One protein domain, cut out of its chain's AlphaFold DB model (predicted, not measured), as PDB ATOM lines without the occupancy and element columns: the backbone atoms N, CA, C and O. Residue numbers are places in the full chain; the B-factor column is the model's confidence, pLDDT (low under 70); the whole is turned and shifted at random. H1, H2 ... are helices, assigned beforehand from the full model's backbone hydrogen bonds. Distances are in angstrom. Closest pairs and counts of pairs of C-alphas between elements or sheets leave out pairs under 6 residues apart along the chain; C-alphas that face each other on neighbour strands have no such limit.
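Overview. This is residues 33 to 137 of the 247 residues of an uncharacterized protein of Dufourea novaeangliae (UniProt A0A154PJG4). A helical hairpin of H1 and H2 meets the long last helix H5 in a staggered line: H1 packs on residues 65 to 72 of H2, and H5 packs on residues 55 to 62 of H2, so that H1 and the last residues of H5 make the two far ends. The short helices H3 and H4 fold together beside this line, H3 close to H1 and H2 and touching the first residues of H5, H4 close to H3 and H5. The printed part has 105 residues with five named helices, H1 to H5 in chain order, and no named strand; the class is all helix. It is compact, with a radius of gyration of the C-alphas of 14.8 A, and spans 48 by 35 by 21 A.

Along the chain. H1 is residues 33 to 45, from C-alpha 33 at (64.762, 80.843, 165.627), and is 18.2 A long from first to last C-alpha. H2 is residues 55 to 74, 28.3 A, with C-alpha 55 at (88.703, 60.201, 152.724). H3 is residues 83 to 93, 15.9 A, and H4 is residues 96 to 107, 16.3 A. H5, the longest, is residues 115 to 137, 33.7 A, with C-alpha 137 at (98.448, 48.693, 154.004).

Arrangement. H1 and H2 form a hairpin: they touch, opposite ways at a shallow tilt of 26 degrees, closest at the C-alphas of His 40 and Ile 68, 6.0 A. H2 also touches H5, opposite ways at a shallow tilt of 28 degrees, closest at the C-alphas of Ala 55 and Ala 126, 4.3 A. H3 touches H5 with residues 115 to 118 of H5 alone; the closest C-alphas are those of Asn 83 and Phe 115, 5.3 A. H3 and H5 run the same way at a shallow tilt of 33 degrees, only just short of steep. H3 is close but not clearly touching to H1, with Cys 45 and Leu 89 the closest C-alphas at 6.6 A, and to H2, with Ile 65 and Ser 90 the closest C-alphas at 7.9 A. H4 is close but not clearly touching to H3, with the closest C-alphas of Leu 91 and Arg 99 at 6.2 A, and to H5, with those of Trp 102 and Phe 121 at 7.8 A. H1 and H4, H1 and H5, and H2 and H4 are apart. In H1, H2, H3, H4 and H5, every O i to N i+4 pair is within hydrogen-bond range.

Size, cuts and confidence. The two C-alphas farthest apart, those of Glu 34 and Gly 137, are 48.4 A apart. The printed part has no cut. The link from H3 to H4 is tight, those from H1 to H2, H2 to H3 and H4 to H5 are short, and no link is long. The mean pLDDT of the printed part is 87.5; it is under 70 at residues 47 to 52 and 136 to 137.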
ATOM      1  N   LYS A  33      64.693  81.776 166.756       80.75
ATOM      2  CA  LYS A  33      64.762  80.843 165.627       80.75
ATOM      3  C   LYS A  33      65.484  81.466 164.442       80.75
ATOM      4  O   LYS A  33      66.240  80.770 163.772       80.75
ATOM      5  N   GLU A  34      65.310  82.768 164.218       83.94
ATOM      6  CA  GLU A  34      66.008  83.493 163.157       83.94
ATOM      7  C   GLU A  34      67.514  83.471 163.398       83.94
ATOM      8  O   GLU A  34      68.273  83.095 162.507       83.94
ATOM      9  N   ARG A  35      67.962  83.752 164.627       85.31
ATOM     10  CA  ARG A  35      69.385  83.673 164.982       85.31
ATOM     11  C   ARG A  35      69.970  82.276 164.785       85.31
ATOM     12  O   ARG A  35      71.118  82.157 164.359       85.31
ATOM     13  N   LEU A  36      69.214  81.220 165.091       87.75
ATOM     14  CA  LEU A  36      69.651  79.839 164.850       87.75
ATOM     15  C   LEU A  36      69.744  79.532 163.352       87.75
ATOM     16  O   LEU A  36      70.762  79.003 162.903       87.75
ATOM     17  N   ILE A  37      68.730  79.910 162.571       90.19
ATOM     18  CA  ILE A  37      68.728  79.764 161.110       90.19
ATOM     19  C   ILE A  37      69.931  80.493 160.506       90.19
ATOM     20  O   ILE A  37      70.691  79.888 159.750       90.19
ATOM     21  N   LEU A  38      70.149  81.754 160.883       90.12
ATOM     22  CA  LEU A  38      71.274  82.555 160.410       90.12
ATOM     23  C   LEU A  38      72.614  81.930 160.800       90.12
ATOM     24  O   LEU A  38      73.491  81.830 159.952       90.12
ATOM     25  N   ALA A  39      72.758  81.399 162.016       90.44
ATOM     26  CA  ALA A  39      73.977  80.697 162.419       90.44
ATOM     27  C   ALA A  39      74.254  79.447 161.559       90.44
ATOM     28  O   ALA A  39      75.403  79.169 161.206       90.44
ATOM     29  N   HIS A  40      73.212  78.693 161.191       91.25
ATOM     30  CA  HIS A  40      73.335  77.550 160.283       91.25
ATOM     31  C   HIS A  40      73.695  77.979 158.854       91.25
ATOM     32  O   HIS A  40      74.556  77.355 158.229       91.25
ATOM     33  N   VAL A  41      73.092  79.059 158.349       90.31
ATOM     34  CA  VAL A  41      73.415  79.645 157.037       90.31
ATOM     35  C   VAL A  41      74.844  80.188 157.013       90.31
ATOM     36  O   VAL A  41      75.585  79.916 156.071       90.31
ATOM     37  N   ASP A  42      75.281  80.872 158.066       90.44
ATOM     38  CA  ASP A  42      76.652  81.363 158.205       90.44
ATOM     39  C   ASP A  42      77.651  80.206 158.213       90.44
ATOM     40  O   ASP A  42      78.657  80.253 157.504       90.44
ATOM     41  N   ARG A  43      77.358  79.116 158.940       89.62
ATOM     42  CA  ARG A  43      78.186  77.898 158.915       89.62
ATOM     43  C   ARG A  43      78.250  77.302 157.506       89.62
ATOM     44  O   ARG A  43      79.330  76.900 157.078       89.62
ATOM     45  N   LEU A  44      77.138  77.287 156.770       89.69
ATOM     46  CA  LEU A  44      77.079  76.795 155.389       89.69
ATOM     47  C   LEU A  44      77.908  77.654 154.420       89.69
ATOM     48  O   LEU A  44      78.579  77.120 153.536       89.69
ATOM     49  N   CYS A  45      77.856  78.975 154.590       86.38
ATOM     50  CA  CYS A  45      78.560  79.959 153.768       86.38
ATOM     51  C   CYS A  45      80.032  80.130 154.156       86.38
ATOM     52  O   CYS A  45      80.828  80.628 153.354       86.38
ATOM     53  N   SER A  46      80.406  79.740 155.376       84.00
ATOM     54  CA  SER A  46      81.771  79.864 155.862       84.00
ATOM     55  C   SER A  46      82.726  79.071 154.967       84.00
ATOM     56  O   SER A  46      82.551  77.879 154.707       84.00
ATOM     57  N   ASN A  47      83.756  79.754 154.459       60.25
ATOM     58  CA  ASN A  47      84.804  79.120 153.669       60.25
ATOM     59  C   ASN A  47      85.667  78.267 154.603       60.25
ATOM     60  O   ASN A  47      86.723  78.704 155.063       60.25
ATOM     61  N   THR A  48      85.230  77.043 154.898       60.00
ATOM     62  CA  THR A  48      86.114  76.050 155.501       60.00
ATOM     63  C   THR A  48      87.238  75.823 154.494       60.00
ATOM     64  O   THR A  48      86.965  75.360 153.386       60.00
ATOM     65  N   SER A  49      88.459  76.233 154.847       60.00
ATOM     66  CA  SER A  49      89.690  76.043 154.068       60.00
ATOM     67  C   SER A  49      89.636  74.762 153.233       60.00
ATOM     68  O   SER A  49      89.281  73.718 153.780       60.00
ATOM     69  N   GLN A  50      89.977  74.855 151.940       65.81
ATOM     70  CA  GLN A  50      89.828  73.779 150.950       65.81
ATOM     71  C   GLN A  50      90.144  72.409 151.558       65.81
ATOM     72  O   GLN A  50      91.262  72.158 152.018       65.81
ATOM     73  N   VAL A  51      89.122  71.554 151.587       69.38
ATOM     74  CA  VAL A  51      89.164  70.226 152.197       69.38
ATOM     75  C   VAL A  51      90.316  69.445 151.557       69.38
ATOM     76  O   VAL A  51      90.370  69.291 150.332       69.38
ATOM     77  N   LYS A  52      91.282  68.997 152.371       64.56
ATOM     78  CA  LYS A  52      92.428  68.216 151.881       64.56
ATOM     79  C   LYS A  52      91.902  66.908 151.278       64.56
ATOM     80  O   LYS A  52      90.858  66.399 151.667       64.56
ATOM     81  N   ARG A  53      92.606  66.354 150.285       72.94
ATOM     82  CA  ARG A  53      92.191  65.153 149.528       72.94
ATOM     83  C   ARG A  53      92.272  63.847 150.348       72.94
ATOM     84  O   ARG A  53      92.838  62.863 149.874       72.94
ATOM     85  N   THR A  54      91.764  63.814 151.575       84.38
ATOM     86  CA  THR A  54      91.668  62.586 152.370       84.38
ATOM     87  C   THR A  54      90.223  62.093 152.406       84.38
ATOM     88  O   THR A  54      89.284  62.875 152.267       84.38
ATOM     89  N   ALA A  55      90.036  60.780 152.567       87.81
ATOM     90  CA  ALA A  55      88.703  60.201 152.724       87.81
ATOM     91  C   ALA A  55      87.967  60.817 153.923       87.81
ATOM     92  O   ALA A  55      86.808  61.205 153.801       87.81
ATOM     93  N   HIS A  56      88.674  60.975 155.046       89.50
ATOM     94  CA  HIS A  56      88.135  61.563 156.267       89.50
ATOM     95  C   HIS A  56      87.574  62.968 156.033       89.50
ATOM     96  O   HIS A  56      86.426  63.229 156.382       89.50
ATOM     97  N   ASP A  57      88.345  63.846 155.391       89.19
ATOM     98  CA  ASP A  57      87.928  65.234 155.193       89.19
ATOM     99  C   ASP A  57      86.714  65.332 154.244       89.19
ATOM    100  O   ASP A  57      85.815  66.142 154.465       89.19
ATOM    101  N   LEU A  58      86.637  64.473 153.216       91.12
ATOM    102  CA  LEU A  58      85.467  64.400 152.330       91.12
ATOM    103  C   LEU A  58      84.220  63.865 153.047       91.12
ATOM    104  O   LEU A  58      83.119  64.348 152.786       91.12
ATOM    105  N   HIS A  59      84.376  62.895 153.951       91.56
ATOM    106  CA  HIS A  59      83.272  62.422 154.784       91.56
ATOM    107  C   HIS A  59      82.776  63.514 155.729       91.56
ATOM    108  O   HIS A  59      81.576  63.769 155.762       91.56
ATOM    109  N   GLN A  60      83.688  64.200 156.421       91.06
ATOM    110  CA  GLN A  60      83.349  65.322 157.299       91.06
ATOM    111  C   GLN A  60      82.619  66.432 156.541       91.06
ATOM    112  O   GLN A  60      81.589  66.910 157.002       91.06
ATOM    113  N   LEU A  61      83.079  66.773 155.334       90.56
ATOM    114  CA  LEU A  61      82.404  67.741 154.470       90.56
ATOM    115  C   LEU A  61      80.945  67.351 154.189       90.56
ATOM    116  O   LEU A  61      80.053  68.191 154.300       90.56
ATOM    117  N   VAL A  62      80.702  66.095 153.804       92.62
ATOM    118  CA  VAL A  62      79.343  65.610 153.531       92.62
ATOM    119  C   VAL A  62      78.503  65.667 154.800       92.62
ATOM    120  O   VAL A  62      77.416  66.231 154.754       92.62
ATOM    121  N   THR A  63      79.021  65.146 155.915       92.75
ATOM    122  CA  THR A  63      78.333  65.142 157.210       92.75
ATOM    123  C   THR A  63      77.953  66.552 157.651       92.75
ATOM    124  O   THR A  63      76.783  66.781 157.949       92.75
ATOM    125  N   ASP A  64      78.890  67.501 157.610       90.88
ATOM    126  CA  ASP A  64      78.656  68.910 157.945       90.88
ATOM    127  C   ASP A  64      77.506  69.505 157.129       90.88
ATOM    128  O   ASP A  64      76.609  70.148 157.670       90.88
ATOM    129  N   ILE A  65      77.542  69.327 155.806       91.75
ATOM    130  CA  ILE A  65      76.549  69.934 154.917       91.75
ATOM    131  C   ILE A  65      75.180  69.296 155.143       91.75
ATOM    132  O   ILE A  65      74.186  70.015 155.236       91.75
ATOM    133  N   THR A  66      75.116  67.967 155.263       92.75
ATOM    134  CA  THR A  66      73.853  67.268 155.525       92.75
ATOM    135  C   THR A  66      73.271  67.649 156.880       92.75
ATOM    136  O   THR A  66      72.082  67.931 156.956       92.75
ATOM    137  N   GLU A  67      74.106  67.769 157.917       93.81
ATOM    138  CA  GLU A  67      73.681  68.183 159.257       93.81
ATOM    139  C   GLU A  67      73.059  69.584 159.230       93.81
ATOM    140  O   GLU A  67      71.986  69.801 159.791       93.81
ATOM    141  N   ILE A  68      73.697  70.537 158.542       92.19
ATOM    142  CA  ILE A  68      73.173  71.902 158.415       92.19
ATOM    143  C   ILE A  68      71.838  71.911 157.666       92.19
ATOM    144  O   ILE A  68      70.891  72.563 158.101       92.19
ATOM    145  N   ILE A  69      71.753  71.188 156.549       93.12
ATOM    146  CA  ILE A  69      70.528  71.105 155.748       93.12
ATOM    147  C   ILE A  69      69.395  70.482 156.565       93.12
ATOM    148  O   ILE A  69      68.275  70.989 156.537       93.12
ATOM    149  N   ASP A  70      69.666  69.409 157.303       93.06
ATOM    150  CA  ASP A  70      68.654  68.719 158.097       93.06
ATOM    151  C   ASP A  70      68.212  69.552 159.307       93.06
ATOM    152  O   ASP A  70      67.019  69.589 159.612       93.06
ATOM    153  N   ALA A  71      69.118  70.318 159.923       91.44
ATOM    154  CA  ALA A  71      68.763  71.303 160.945       91.44
ATOM    155  C   ALA A  71      67.856  72.414 160.384       91.44
ATOM    156  O   ALA A  71      66.843  72.758 160.993       91.44
ATOM    157  N   LEU A  72      68.168  72.944 159.195       91.50
ATOM    158  CA  LEU A  72      67.335  73.946 158.522       91.50
ATOM    159  C   LEU A  72      65.945  73.393 158.168       91.50
ATOM    160  O   LEU A  72      64.944  74.071 158.405       91.50
ATOM    161  N   LYS A  73      65.857  72.144 157.685       92.31
ATOM    162  CA  LYS A  73      64.571  71.456 157.454       92.31
ATOM    163  C   LYS A  73      63.774  71.296 158.746       92.31
ATOM    164  O   LYS A  73      62.575  71.553 158.747       92.31
ATOM    165  N   ALA A  74      64.427  70.895 159.839       90.19
ATOM    166  CA  ALA A  74      63.780  70.718 161.138       90.19
ATOM    167  C   ALA A  74      63.202  72.033 161.691       90.19
ATOM    168  O   ALA A  74      62.192  72.013 162.391       90.19
ATOM    169  N   MET A  75      63.797  73.174 161.332       89.06
ATOM    170  CA  MET A  75      63.289  74.512 161.660       89.06
ATOM    171  C   MET A  75      62.226  75.035 160.675       89.06
ATOM    172  O   MET A  75      61.751  76.156 160.840       89.06
ATOM    173  N   GLY A  76      61.830  74.249 159.668       87.50
ATOM    174  CA  GLY A  76      60.794  74.614 158.696       87.50
ATOM    175  C   GLY A  76      61.279  75.472 157.523       87.50
ATOM    176  O   GLY A  76      60.457  76.011 156.784       87.50
ATOM    177  N   VAL A  77      62.594  75.603 157.319       88.75
ATOM    178  CA  VAL A  77      63.153  76.382 156.204       88.75
ATOM    179  C   VAL A  77      63.023  75.591 154.892       88.75
ATOM    180  O   VAL A  77      63.465  74.438 154.825       88.75
ATOM    181  N   PRO A  78      62.474  76.184 153.814       89.12
ATOM    182  CA  PRO A  78      62.262  75.487 152.550       89.12
ATOM    183  C   PRO A  78      63.558  75.361 151.729       89.12
ATOM    184  O   PRO A  78      63.771  76.069 150.749       89.12
ATOM    185  N   VAL A  79      64.422  74.415 152.097       89.56
ATOM    186  CA  VAL A  79      65.723  74.176 151.433       89.56
ATOM    187  C   VAL A  79      65.636  73.406 150.105       89.56
ATOM    188  O   VAL A  79      66.629  73.284 149.394       89.56
ATOM    189  N   HIS A  80      64.459  72.900 149.726       86.06
ATOM    190  CA  HIS A  80      64.256  72.092 148.508       86.06
ATOM    191  C   HIS A  80      64.623  72.843 147.218       86.06
ATOM    192  O   HIS A  80      65.080  72.244 146.249       86.06
ATOM    193  N   SER A  81      64.440  74.166 147.201       88.06
ATOM    194  CA  SER A  81      64.738  75.017 146.046       88.06
ATOM    195  C   SER A  81      66.209  75.439 145.969       88.06
ATOM    196  O   SER A  81      66.626  76.050 144.987       88.06
ATOM    197  N   TRP A  82      67.033  75.102 146.967       90.56
ATOM    198  CA  TRP A  82      68.411  75.594 147.074       90.56
ATOM    199  C   TRP A  82      69.422  74.754 146.290       90.56
ATOM    200  O   TRP A  82      70.626  74.903 146.482       90.56
ATOM    201  N   ASN A  83      68.959  73.896 145.376       90.62
ATOM    202  CA  ASN A  83      69.778  72.946 144.623       90.62
ATOM    203  C   ASN A  83      71.100  73.549 144.104       90.62
ATOM    204  O   ASN A  83      72.182  73.048 144.404       90.62
ATOM    205  N   TYR A  84      71.028  74.660 143.366       90.31
ATOM    206  CA  TYR A  84      72.209  75.303 142.777       90.31
ATOM    207  C   TYR A  84      73.067  76.059 143.795       90.31
ATOM    208  O   TYR A  84      74.292  76.076 143.673       90.31
ATOM    209  N   VAL A  85      72.444  76.646 144.821       90.94
ATOM    210  CA  VAL A  85      73.152  77.345 145.904       90.94
ATOM    211  C   VAL A  85      73.997  76.344 146.689       90.94
ATOM    212  O   VAL A  85      75.199  76.543 146.861       90.94
ATOM    213  N   LEU A  86      73.397  75.217 147.079       91.75
ATOM    214  CA  LEU A  86      74.066  74.135 147.797       91.75
ATOM    215  C   LEU A  86      75.184  73.516 146.961       91.75
ATOM    216  O   LEU A  86      76.279  73.301 147.480       91.75
ATOM    217  N   GLN A  87      74.962  73.295 145.661       91.69
ATOM    218  CA  GLN A  87      76.027  72.851 144.762       91.69
ATOM    219  C   GLN A  87      77.191  73.844 144.711       91.69
ATOM    220  O   GLN A  87      78.341  73.441 144.881       91.69
ATOM    221  N   HIS A  88      76.915  75.136 144.522       90.56
ATOM    222  CA  HIS A  88      77.957  76.157 144.430       90.56
ATOM    223  C   HIS A  88      78.780  76.266 145.721       90.56
ATOM    224  O   HIS A  88      80.013  76.275 145.672       90.56
ATOM    225  N   LEU A  89      78.113  76.306 146.878       90.44
ATOM    226  CA  LEU A  89      78.768  76.363 148.188       90.44
ATOM    227  C   LEU A  89      79.593  75.102 148.457       90.44
ATOM    228  O   LEU A  89      80.741  75.190 148.892       90.44
ATOM    229  N   SER A  90      79.060  73.930 148.112       90.31
ATOM    230  CA  SER A  90      79.781  72.663 148.269       90.31
ATOM    231  C   SER A  90      81.020  72.607 147.382       90.31
ATOM    232  O   SER A  90      82.094  72.230 147.841       90.31
ATOM    233  N   LEU A  91      80.909  73.049 146.126       90.06
ATOM    234  CA  LEU A  91      82.041  73.105 145.202       90.06
ATOM    235  C   LEU A  91      83.126  74.066 145.680       90.06
ATOM    236  O   LEU A  91      84.304  73.756 145.530       90.06
ATOM    237  N   LYS A  92      82.769  75.197 146.298       88.88
ATOM    238  CA  LYS A  92      83.751  76.120 146.890       88.88
ATOM    239  C   LYS A  92      84.597  75.483 147.994       88.88
ATOM    240  O   LYS A  92      85.761  75.848 148.132       88.88
ATOM    241  N   ARG A  93      84.041  74.521 148.738       87.75
ATOM    242  CA  ARG A  93      84.753  73.774 149.790       87.75
ATOM    243  C   ARG A  93      85.671  72.679 149.223       87.75
ATOM    244  O   ARG A  93      86.593  72.239 149.910       87.75
ATOM    245  N   LEU A  94      85.450  72.255 147.976       88.75
ATOM    246  CA  LEU A  94      86.238  71.223 147.303       88.75
ATOM    247  C   LEU A  94      87.519  71.773 146.663       88.75
ATOM    248  O   LEU A  94      87.608  72.918 146.213       88.75
ATOM    249  N   ASP A  95      88.526  70.906 146.565       88.56
ATOM    250  CA  ASP A  95      89.762  71.222 145.857       88.56
ATOM    251  C   ASP A  95      89.577  71.289 144.322       88.56
ATOM    252  O   ASP A  95      88.648  70.707 143.753       88.56
ATOM    253  N   ALA A  96      90.487  71.985 143.633       88.19
ATOM    254  CA  ALA A  96      90.459  72.202 142.186       88.19
ATOM    255  C   ALA A  96      90.273  70.913 141.366       88.19
ATOM    256  O   ALA A  96      89.392  70.884 140.513       88.19
ATOM    257  N   SER A  97      90.994  69.822 141.660       88.31
ATOM    258  CA  SER A  97      90.850  68.591 140.853       88.31
ATOM    259  C   SER A  97      89.502  67.896 141.042       88.31
ATOM    260  O   SER A  97      89.022  67.189 140.160       88.31
ATOM    261  N   LEU A  98      88.925  68.006 142.243       89.62
ATOM    262  CA  LEU A  98      87.620  67.428 142.568       89.62
ATOM    263  C   LEU A  98      86.519  68.193 141.839       89.62
ATOM    264  O   LEU A  98      85.624  67.573 141.270       89.62
ATOM    265  N   ARG A  99      86.636  69.527 141.810       91.19
ATOM    266  CA  ARG A  99      85.775  70.388 140.999       91.19
ATOM    267  C   ARG A  99      85.886  70.040 139.522       91.19
ATOM    268  O   ARG A  99      84.867  69.773 138.914       91.19
ATOM    269  N   GLU A 100      87.097  69.948 138.980       91.75
ATOM    270  CA  GLU A 100      87.326  69.552 137.585       91.75
ATOM    271  C   GLU A 100      86.677  68.199 137.258       91.75
ATOM    272  O   GLU A 100      85.921  68.084 136.299       91.75
ATOM    273  N   SER A 101      86.876  67.186 138.106       91.81
ATOM    274  CA  SER A 101      86.252  65.865 137.927       91.81
ATOM    275  C   SER A 101      84.716  65.938 137.932       91.81
ATOM    276  O   SER A 101      84.049  65.211 137.194       91.81
ATOM    277  N   TRP A 102      84.146  66.812 138.762       92.69
ATOM    278  CA  TRP A 102      82.706  67.055 138.804       92.69
ATOM    279  C   TRP A 102      82.204  67.817 137.567       92.69
ATOM    280  O   TRP A 102      81.147  67.477 137.041       92.69
ATOM    281  N   GLU A 103      82.959  68.797 137.065       92.06
ATOM    282  CA  GLU A 103      82.666  69.510 135.812       92.06
ATOM    283  C   GLU A 103      82.660  68.562 134.610       92.06
ATOM    284  O   GLU A 103      81.751  68.619 133.783       92.06
ATOM    285  N   VAL A 104      83.619  67.633 134.538       92.06
ATOM    286  CA  VAL A 104      83.659  66.594 133.497       92.06
ATOM    287  C   VAL A 104      82.416  65.708 133.572       92.06
ATOM    288  O   VAL A 104      81.749  65.489 132.561       92.06
ATOM    289  N   LYS A 105      82.044  65.249 134.777       89.75
ATOM    290  CA  LYS A 105      80.815  64.467 134.985       89.75
ATOM    291  C   LYS A 105      79.568  65.251 134.558       89.75
ATOM    292  O   LYS A 105      78.677  64.678 133.938       89.75
ATOM    293  N   ARG A 106      79.514  66.550 134.862       87.94
ATOM    294  CA  ARG A 106      78.400  67.432 134.484       87.94
ATOM    295  C   ARG A 106      78.312  67.655 132.985       87.94
ATOM    296  O   ARG A 106      77.224  67.579 132.441       87.94
ATOM    297  N   SER A 107      79.446  67.868 132.328       86.94
ATOM    298  CA  SER A 107      79.520  68.094 130.880       86.94
ATOM    299  C   SER A 107      79.069  66.872 130.074       86.94
ATOM    300  O   SER A 107      78.616  67.008 128.945       86.94
ATOM    301  N   SER A 108      79.170  65.677 130.661       87.12
ATOM    302  CA  SER A 108      78.665  64.435 130.069       87.12
ATOM    303  C   SER A 108      77.153  64.229 130.251       87.12
ATOM    304  O   SER A 108      76.607  63.297 129.660       87.12
ATOM    305  N   SER A 109      76.479  65.032 131.080       84.69
ATOM    306  CA  SER A 109      75.037  64.939 131.325       84.69
ATOM    307  C   SER A 109      74.291  65.966 130.479       84.69
ATOM    308  O   SER A 109      74.684  67.127 130.425       84.69
ATOM    309  N   MET A 110      73.184  65.558 129.857       77.44
ATOM    310  CA  MET A 110      72.291  66.489 129.151       77.44
ATOM    311  C   MET A 110      71.328  67.216 130.102       77.44
ATOM    312  O   MET A 110      70.822  68.282 129.762       77.44
ATOM    313  N   GLU A 111      71.082  66.655 131.287       83.00
ATOM    314  CA  GLU A 111      70.184  67.213 132.302       83.00
ATOM    315  C   GLU A 111      70.980  67.916 133.419       83.00
ATOM    316  O   GLU A 111      72.070  67.437 133.778       83.00
ATOM    317  N   PRO A 112      70.470  69.031 133.990       82.00
ATOM    318  CA  PRO A 112      71.074  69.666 135.158       82.00
ATOM    319  C   PRO A 112      71.215  68.683 136.320       82.00
ATOM    320  O   PRO A 112      70.248  68.074 136.772       82.00
ATOM    321  N   LEU A 113      72.439  68.567 136.840       88.50
ATOM    322  CA  LEU A 113      72.707  67.701 137.981       88.50
ATOM    323  C   LEU A 113      72.089  68.268 139.265       88.50
ATOM    324  O   LEU A 113      72.049  69.485 139.486       88.50
ATOM    325  N   THR A 114      71.641  67.374 140.139       91.94
ATOM    326  CA  THR A 114      71.098  67.717 141.454       91.94
ATOM    327  C   THR A 114      72.188  67.766 142.523       91.94
ATOM    328  O   THR A 114      73.287  67.223 142.385       91.94
ATOM    329  N   PHE A 115      71.879  68.421 143.635       92.88
ATOM    330  CA  PHE A 115      72.728  68.494 144.810       92.88
ATOM    331  C   PHE A 115      72.960  67.105 145.416       92.88
ATOM    332  O   PHE A 115      74.089  66.778 145.779       92.88
ATOM    333  N   ASP A 116      71.942  66.245 145.423       92.75
ATOM    334  CA  ASP A 116      72.083  64.863 145.885       92.75
ATOM    335  C   ASP A 116      73.100  64.086 145.038       92.75
ATOM    336  O   ASP A 116      73.928  63.347 145.571       92.75
ATOM    337  N   GLN A 117      73.124  64.315 143.720       94.12
ATOM    338  CA  GLN A 117      74.126  63.715 142.835       94.12
ATOM    339  C   GLN A 117      75.548  64.225 143.118       94.12
ATOM    340  O   GLN A 117      76.511  63.473 142.915       94.12
ATOM    341  N   LEU A 118      75.700  65.472 143.581       94.12
ATOM    342  CA  LEU A 118      76.986  66.007 144.035       94.12
ATOM    343  C   LEU A 118      77.428  65.330 145.334       94.12
ATOM    344  O   LEU A 118      78.574  64.896 145.433       94.12
ATOM    345  N   ILE A 119      76.525  65.187 146.303       94.88
ATOM    346  CA  ILE A 119      76.811  64.489 147.560       94.88
ATOM    347  C   ILE A 119      77.209  63.033 147.301       94.88
ATOM    348  O   ILE A 119      78.228  62.577 147.823       94.88
ATOM    349  N   GLU A 120      76.481  62.321 146.441       95.38
ATOM    350  CA  GLU A 120      76.833  60.952 146.045       95.38
ATOM    351  C   GLU A 120      78.186  60.879 145.331       95.38
ATOM    352  O   GLU A 120      78.983  59.976 145.588       95.38
ATOM    353  N   PHE A 121      78.513  61.861 144.489       94.94
ATOM    354  CA  PHE A 121      79.839  61.949 143.881       94.94
ATOM    355  C   PHE A 121      80.955  62.120 144.924       94.94
ATOM    356  O   PHE A 121      81.974  61.426 144.848       94.94
ATOM    357  N   ILE A 122      80.770  62.999 145.915       93.44
ATOM    358  CA  ILE A 122      81.761  63.226 146.976       93.44
ATOM    359  C   ILE A 122      81.939  61.958 147.819       93.44
ATOM    360  O   ILE A 122      83.074  61.531 148.047       93.44
ATOM    361  N   LYS A 123      80.839  61.300 148.213       94.25
ATOM    362  CA  LYS A 123      80.869  60.019 148.938       94.25
ATOM    363  C   LYS A 123      81.592  58.929 148.145       94.25
ATOM    364  O   LYS A 123      82.439  58.230 148.696       94.25
ATOM    365  N   ALA A 124      81.305  58.801 146.848       94.44
ATOM    366  CA  ALA A 124      81.968  57.829 145.983       94.44
ATOM    367  C   ALA A 124      83.481  58.081 145.907       94.44
ATOM    368  O   ALA A 124      84.278  57.139 145.950       94.44
ATOM    369  N   ARG A 125      83.893  59.353 145.848       92.62
ATOM    370  CA  ARG A 125      85.309  59.721 145.859       92.62
ATOM    371  C   ARG A 125      85.978  59.398 147.194       92.62
ATOM    372  O   ARG A 125      87.094  58.883 147.175       92.62
ATOM    373  N   ALA A 126      85.309  59.660 148.315       92.44
ATOM    374  CA  ALA A 126      85.803  59.316 149.646       92.44
ATOM    375  C   ALA A 126      86.020  57.799 149.777       92.44
ATOM    376  O   ALA A 126      87.142  57.366 150.037       92.44
ATOM    377  N   LYS A 127      85.012  56.995 149.417       92.88
ATOM    378  CA  LYS A 127      85.095  55.525 149.390       92.88
ATOM    379  C   LYS A 127      86.244  55.009 148.518       92.88
ATOM    380  O   LYS A 127      86.961  54.088 148.900       92.88
ATOM    381  N   ALA A 128      86.457  55.603 147.341       91.56
ATOM    382  CA  ALA A 128      87.573  55.223 146.475       91.56
ATOM    383  C   ALA A 128      88.938  55.476 147.143       91.56
ATOM    384  O   ALA A 128      89.848  54.657 147.014       91.56
ATOM    385  N   LEU A 129      89.084  56.583 147.880       90.56
ATOM    386  CA  LEU A 129      90.307  56.883 148.629       90.56
ATOM    387  C   LEU A 129      90.541  55.884 149.772       90.56
ATOM    388  O   LEU A 129      91.684  55.476 149.973       90.56
ATOM    389  N   GLU A 130      89.493  55.437 150.469       92.00
ATOM    390  CA  GLU A 130      89.598  54.419 151.531       92.00
ATOM    391  C   GLU A 130      90.121  53.078 150.998       92.00
ATOM    392  O   GLU A 130      91.014  52.463 151.589       92.00
ATOM    393  N   VAL A 131      89.621  52.638 149.838       90.44
ATOM    394  CA  VAL A 131      90.066  51.393 149.191       90.44
ATOM    395  C   VAL A 131      91.542  51.482 148.790       90.44
ATOM    396  O   VAL A 131      92.319  50.554 149.034       90.44
ATOM    397  N   VAL A 132      91.966  52.614 148.222       88.44
ATOM    398  CA  VAL A 132      93.371  52.839 147.836       88.44
ATOM    399  C   VAL A 132      94.294  52.878 149.061       88.44
ATOM    400  O   VAL A 132      95.432  52.416 148.997       88.44
ATOM    401  N   GLN A 133      93.824  53.399 150.196       83.81
ATOM    402  CA  GLN A 133      94.596  53.402 151.442       83.81
ATOM    403  C   GLN A 133      94.718  51.993 152.043       83.81
ATOM    404  O   GLN A 133      95.813  51.580 152.426       83.81
ATOM    405  N   THR A 134      93.630  51.223 152.048       79.12
ATOM    406  CA  THR A 134      93.591  49.855 152.597       79.12
ATOM    407  C   THR A 134      94.455  48.876 151.793       79.12
ATOM    408  O   THR A 134      95.162  48.043 152.363       79.12
ATOM    409  N   THR A 135      94.458  49.004 150.463       75.69
ATOM    410  CA  THR A 135      95.282  48.173 149.562       75.69
ATOM    411  C   THR A 135      96.781  48.453 149.696       75.69
ATOM    412  O   THR A 135      97.594  47.542 149.559       75.69
ATOM    413  N   ARG A 136      97.179  49.685 150.045       66.69
ATOM    414  CA  ARG A 136      98.582  50.000 150.373       66.69
ATOM    415  C   ARG A 136      99.028  49.352 151.687       66.69
ATOM    416  O   ARG A 136     100.152  48.861 151.754       66.69
ATOM    417  N   GLY A 137      98.150  49.285 152.692       59.16
ATOM    418  CA  GLY A 137      98.448  48.693 154.004       59.16
ATOM    419  C   GLY A 137      98.558  47.162 154.035       59.16
ATOM    420  O   GLY A 137      99.123  46.611 154.973       59.16
TER     421      GLY A 137